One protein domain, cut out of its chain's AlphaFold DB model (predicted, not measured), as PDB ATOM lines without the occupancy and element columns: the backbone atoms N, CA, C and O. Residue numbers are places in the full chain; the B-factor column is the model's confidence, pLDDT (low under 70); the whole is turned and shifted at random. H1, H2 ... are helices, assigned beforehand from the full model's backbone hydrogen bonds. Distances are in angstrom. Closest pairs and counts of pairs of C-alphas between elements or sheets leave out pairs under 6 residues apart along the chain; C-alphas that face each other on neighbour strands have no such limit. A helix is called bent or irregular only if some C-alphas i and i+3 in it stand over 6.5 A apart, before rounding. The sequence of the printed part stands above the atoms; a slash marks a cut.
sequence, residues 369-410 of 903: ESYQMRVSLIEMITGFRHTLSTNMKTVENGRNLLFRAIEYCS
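AT A GLANCE: This is residues 369 to 410 of the 903 residues of an uncharacterized protein of Tritrichomonas foetus (UniProt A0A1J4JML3). This is a helical hairpin: the long helix H1 runs along most of a narrow rod, the chain turns back through a tight link at one end, and the slightly shorter helix H2 folds back side by side with it. The two helices make a single close pair, with a short tail of residues 407 to 410 after H2. The printed part has 42 residues with two named helices, H1 then H2, and no named strand; its class is all helix. The whole is compact, with a radius of gyration of the C-alphas of 10.3 A, and its C-alphas span 34 by 13 by 12 A.

HOW THE PARTS SIT: H1, residues 369 to 386, is the longest helix. It touches H2, residues 392 to 406, with 30 pairs of C-alphas within 8 A. Their closest C-alphas are those of Gly 383 and Gly 398, 3.8 A apart. Their lines stand at a shallow tilt of 25 degrees, and they run opposite ways. Their centres are 11.2 A apart. H1 and H2 form a helical hairpin, joined by a tight link of 5 residues. In both H1 and H2 every O i to N i+4 pair is within hydrogen-bond range.

IN THESE COORDINATES: H1 has 18 residues and begins with C-alpha 369 at (87.975, 189.093, 442.187). It ends with C-alpha 386 at (105.423, 170.946, 439.635), 25.3 A from its first C-alpha. H2 has 15 residues and measures 21.2 A from C-alpha 392 to C-alpha 406, which is at (100.853, 185.005, 445.533). Neither helix is bent.

THE WHOLE: The two C-alphas farthest apart are those of Glu 369 and Thr 390, at 34.2 A. The first and last printed C-alphas, of Glu 369 and Ser 410, are 11.5 A apart. The printed part has no cut, and the link from H1 to H2 is tight. The mean pLDDT of the printed part is 83.1, and the model's confidence is under 70 at residue 389.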
ATOM      1  N   GLU A 369      87.380 189.735 441.005       82.12
ATOM      2  CA  GLU A 369      87.975 189.093 442.187       82.12
ATOM      3  C   GLU A 369      87.778 187.571 442.144       82.12
ATOM      4  O   GLU A 369      88.706 186.808 442.400       82.12
ATOM      5  N   SER A 370      86.588 187.104 441.738       79.56
ATOM      6  CA  SER A 370      86.306 185.670 441.583       79.56
ATOM      7  C   SER A 370      87.203 185.025 440.525       79.56
ATOM      8  O   SER A 370      87.699 183.916 440.725       79.56
ATOM      9  N   TYR A 371      87.442 185.722 439.413       83.94
ATOM     10  CA  TYR A 371      88.360 185.302 438.364       83.94
ATOM     11  C   TYR A 371      89.804 185.230 438.877       83.94
ATOM     12  O   TYR A 371      90.449 184.197 438.713       83.94
ATOM     13  N   GLN A 372      90.289 186.280 439.542       84.88
ATOM     14  CA  GLN A 372      91.646 186.334 440.095       84.88
ATOM     15  C   GLN A 372      91.894 185.229 441.128       84.88
ATOM     16  O   GLN A 372      92.888 184.516 441.021       84.88
ATOM     17  N   MET A 373      90.955 185.010 442.057       79.81
ATOM     18  CA  MET A 373      91.039 183.910 443.028       79.81
ATOM     19  C   MET A 373      91.052 182.528 442.361       79.81
ATOM     20  O   MET A 373      91.701 181.602 442.842       79.81
ATOM     21  N   ARG A 374      90.315 182.353 441.257       78.38
ATOM     22  CA  ARG A 374      90.312 181.089 440.505       78.38
ATOM     23  C   ARG A 374      91.654 180.852 439.831       78.38
ATOM     24  O   ARG A 374      92.197 179.758 439.959       78.38
ATOM     25  N   VAL A 375      92.188 181.858 439.138       83.12
ATOM     26  CA  VAL A 375      93.503 181.769 438.488       83.12
ATOM     27  C   VAL A 375      94.578 181.457 439.524       83.12
ATOM     28  O   VAL A 375      95.302 180.479 439.348       83.12
ATOM     29  N   SER A 376      94.619 182.188 440.642       84.88
ATOM     30  CA  SER A 376      95.630 181.973 441.680       84.88
ATOM     31  C   SER A 376      95.559 180.588 442.301       84.88
ATOM     32  O   SER A 376      96.590 179.947 442.488       84.88
ATOM     33  N   LEU A 377      94.359 180.053 442.535       80.06
ATOM     34  CA  LEU A 377      94.212 178.693 443.041       80.06
ATOM     35  C   LEU A 377      94.675 177.638 442.020       80.06
ATOM     36  O   LEU A 377      95.338 176.671 442.404       80.06
ATOM     37  N   ILE A 378      94.381 177.815 440.726       77.69
ATOM     38  CA  ILE A 378      94.857 176.909 439.663       77.69
ATOM     39  C   ILE A 378      96.389 176.928 439.590       77.69
ATOM     40  O   ILE A 378      97.028 175.870 439.517       77.69
ATOM     41  N   GLU A 379      96.979 178.119 439.623       85.88
ATOM     42  CA  GLU A 379      98.426 178.308 439.605       85.88
ATOM     43  C   GLU A 379      99.086 177.727 440.850       85.88
ATOM     44  O   GLU A 379     100.054 176.979 440.722       85.88
ATOM     45  N   MET A 380      98.512 177.970 442.031       84.69
ATOM     46  CA  MET A 380      98.979 177.406 443.291       84.69
ATOM     47  C   MET A 380      99.008 175.878 443.216       84.69
ATOM     48  O   MET A 380     100.059 175.264 443.385       84.69
ATOM     49  N   ILE A 381      97.887 175.237 442.879       76.19
ATOM     50  CA  ILE A 381      97.788 173.770 442.803       76.19
ATOM     51  C   ILE A 381      98.788 173.197 441.796       76.19
ATOM     52  O   ILE A 381      99.475 172.209 442.078       76.19
ATOM     53  N   THR A 382      98.886 173.812 440.617       75.56
ATOM     54  CA  THR A 382      99.807 173.363 439.568       75.56
ATOM     55  C   THR A 382     101.259 173.535 440.018       75.56
ATOM     56  O   THR A 382     102.064 172.611 439.876       75.56
ATOM     57  N   GLY A 383     101.579 174.666 440.645       84.12
ATOM     58  CA  GLY A 383     102.897 174.989 441.176       84.12
ATOM     59  C   GLY A 383     103.352 174.047 442.292       84.12
ATOM     60  O   GLY A 383     104.462 173.508 442.245       84.12
ATOM     61  N   PHE A 384     102.474 173.741 443.251       79.50
ATOM     62  CA  PHE A 384     102.735 172.796 444.347       79.50
ATOM     63  C   PHE A 384     103.112 171.395 443.847       79.50
ATOM     64  O   PHE A 384     103.902 170.689 444.480       79.50
ATOM     65  N   ARG A 385     102.542 170.989 442.711       74.19
ATOM     66  CA  ARG A 385     102.779 169.685 442.081       74.19
ATOM     67  C   ARG A 385     104.044 169.699 441.242       74.19
ATOM     68  O   ARG A 385     104.855 168.785 441.324       74.19
ATOM     69  N   HIS A 386     104.234 170.755 440.461       79.62
ATOM     70  CA  HIS A 386     105.423 170.946 439.635       79.62
ATOM     71  C   HIS A 386     106.705 171.000 440.468       79.62
ATOM     72  O   HIS A 386     107.696 170.381 440.089       79.62
ATOM     73  N   THR A 387     106.654 171.628 441.645       80.00
ATOM     74  CA  THR A 387     107.773 171.683 442.605       80.00
ATOM     75  C   THR A 387     108.156 170.330 443.218       80.00
ATOM     76  O   THR A 387     109.237 170.218 443.790       80.00
ATOM     77  N   LEU A 388     107.327 169.289 443.071       72.00
ATOM     78  CA  LEU A 388     107.645 167.909 443.475       72.00
ATOM     79  C   LEU A 388     108.270 167.067 442.358       72.00
ATOM     80  O   LEU A 388     108.610 165.904 442.578       72.00
ATOM     81  N   SER A 389     108.372 167.611 441.146       69.69
ATOM     82  CA  SER A 389     108.918 166.881 440.008       69.69
ATOM     83  C   SER A 389     110.405 166.582 440.199       69.69
ATOM     84  O   SER A 389     111.154 167.382 440.749       69.69
ATOM     85  N   THR A 390     110.865 165.452 439.663       71.94
ATOM     86  CA  THR A 390     112.303 165.168 439.528       71.94
ATOM     87  C   THR A 390     112.939 165.934 438.362       71.94
ATOM     88  O   THR A 390     114.161 165.965 438.231       71.94
ATOM     89  N   ASN A 391     112.130 166.562 437.500       76.06
ATOM     90  CA  ASN A 391     112.595 167.386 436.391       76.06
ATOM     91  C   ASN A 391     112.719 168.855 436.821       76.06
ATOM     92  O   ASN A 391     111.712 169.528 437.041       76.06
ATOM     93  N   MET A 392     113.950 169.375 436.845       80.31
ATOM     94  CA  MET A 392     114.248 170.752 437.265       80.31
ATOM     95  C   MET A 392     113.508 171.832 436.467       80.31
ATOM     96  O   MET A 392     113.115 172.841 437.041       80.31
ATOM     97  N   LYS A 393     113.258 171.634 435.163       83.50
ATOM     98  CA  LYS A 393     112.489 172.609 434.364       83.50
ATOM     99  C   LYS A 393     111.035 172.683 434.821       83.50
ATOM    100  O   LYS A 393     110.449 173.760 434.843       83.50
ATOM    101  N   THR A 394     110.463 171.536 435.185       78.06
ATOM    102  CA  THR A 394     109.116 171.467 435.751       78.06
ATOM    103  C   THR A 394     109.092 172.122 437.127       78.06
ATOM    104  O   THR A 394     108.199 172.918 437.375       78.06
ATOM    105  N   VAL A 395     110.088 171.863 437.984       81.44
ATOM    106  CA  VAL A 395     110.203 172.510 439.305       81.44
ATOM    107  C   VAL A 395     110.238 174.030 439.176       81.44
ATOM    108  O   VAL A 395     109.476 174.711 439.857       81.44
ATOM    109  N   GLU A 396     111.052 174.555 438.260       89.19
ATOM    110  CA  GLU A 396     111.177 175.997 438.039       89.19
ATOM    111  C   GLU A 396     109.880 176.621 437.513       89.19
ATOM    112  O   GLU A 396     109.422 177.643 438.020       89.19
ATOM    113  N   ASN A 397     109.212 175.959 436.563       87.12
ATOM    114  CA  ASN A 397     107.877 176.374 436.137       87.12
ATOM    115  C   ASN A 397     106.879 176.365 437.306       87.12
ATOM    116  O   ASN A 397     106.035 177.252 437.413       87.12
ATOM    117  N   GLY A 398     107.005 175.389 438.206       87.06
ATOM    118  CA  GLY A 398     106.215 175.324 439.424       87.06
ATOM    119  C   GLY A 398     106.424 176.529 440.330       87.06
ATOM    120  O   GLY A 398     105.445 177.117 440.772       87.06
ATOM    121  N   ARG A 399     107.675 176.941 440.559       93.25
ATOM    122  CA  ARG A 399     107.996 178.142 441.349       93.25
ATOM    123  C   ARG A 399     107.408 179.403 440.723       93.25
ATOM    124  O   ARG A 399     106.787 180.185 441.429       93.25
ATOM    125  N   ASN A 400     107.524 179.556 439.403       93.00
ATOM    126  CA  ASN A 400     106.949 180.698 438.683       93.00
ATOM    127  C   ASN A 400     105.425 180.774 438.833       93.00
ATOM    128  O   ASN A 400     104.881 181.852 439.057       93.00
ATOM    129  N   LEU A 401     104.737 179.630 438.762       89.12
ATOM    130  CA  LEU A 401     103.298 179.556 439.015       89.12
ATOM    131  C   LEU A 401     102.949 179.967 440.452       89.12
ATOM    132  O   LEU A 401     102.010 180.727 440.650       89.12
ATOM    133  N   LEU A 402     103.722 179.519 441.445       92.56
ATOM    134  CA  LEU A 402     103.510 179.907 442.844       92.56
ATOM    135  C   LEU A 402     103.731 181.409 443.074       92.56
ATOM    136  O   LEU A 402     102.956 182.021 443.803       92.56
ATOM    137  N   PHE A 403     104.739 182.014 442.437       94.75
ATOM    138  CA  PHE A 403     104.967 183.461 442.518       94.75
ATOM    139  C   PHE A 403     103.809 184.273 441.935       94.75
ATOM    140  O   PHE A 403     103.418 185.265 442.540       94.75
ATOM    141  N   ARG A 404     103.224 183.839 440.812       91.19
ATOM    142  CA  ARG A 404     102.034 184.498 440.245       91.19
ATOM    143  C   ARG A 404     100.796 184.305 441.121       91.19
ATOM    144  O   ARG A 404     100.067 185.263 441.359       91.19
ATOM    145  N   ALA A 405     100.619 183.115 441.697       89.69
ATOM    146  CA  ALA A 405      99.511 182.844 442.611       89.69
ATOM    147  C   ALA A 405      99.508 183.788 443.828       89.69
ATOM    148  O   ALA A 405      98.447 184.267 444.230       89.69
ATOM    149  N   ILE A 406     100.688 184.106 444.378       92.94
ATOM    150  CA  ILE A 406     100.853 185.005 445.533       92.94
ATOM    151  C   ILE A 406     100.206 186.380 445.310       92.94
ATOM    152  O   ILE A 406      99.674 186.945 446.262       92.94
ATOM    153  N   GLU A 407     100.196 186.904 444.080       90.12
ATOM    154  CA  GLU A 407      99.663 188.242 443.771       90.12
ATOM    155  C   GLU A 407      98.160 188.381 444.060       90.12
ATOM    156  O   GLU A 407      97.678 189.485 444.318       90.12
ATOM    157  N   TYR A 408      97.421 187.267 444.038       84.75
ATOM    158  CA  TYR A 408      95.957 187.255 444.123       84.75
ATOM    159  C   TYR A 408      95.410 186.264 445.164       84.75
ATOM    160  O   TYR A 408      94.200 186.036 445.240       84.75
ATOM    161  N   CYS A 409      96.284 185.625 445.940       84.75
ATOM    162  CA  CYS A 409      95.916 184.677 446.988       84.75
ATOM    163  C   CYS A 409      95.594 185.383 448.312       84.75
ATOM    164  O   CYS A 409      96.023 186.508 448.573       84.75
ATOM    165  N   SER A 410      94.862 184.693 449.194       85.50
ATOM    166  CA  SER A 410      94.717 185.153 450.578       85.50
ATOM    167  C   SER A 410      96.093 185.191 451.271       85.50
ATOM    168  O   SER A 410      96.965 184.403 450.898       85.50
TER     169      SER A 410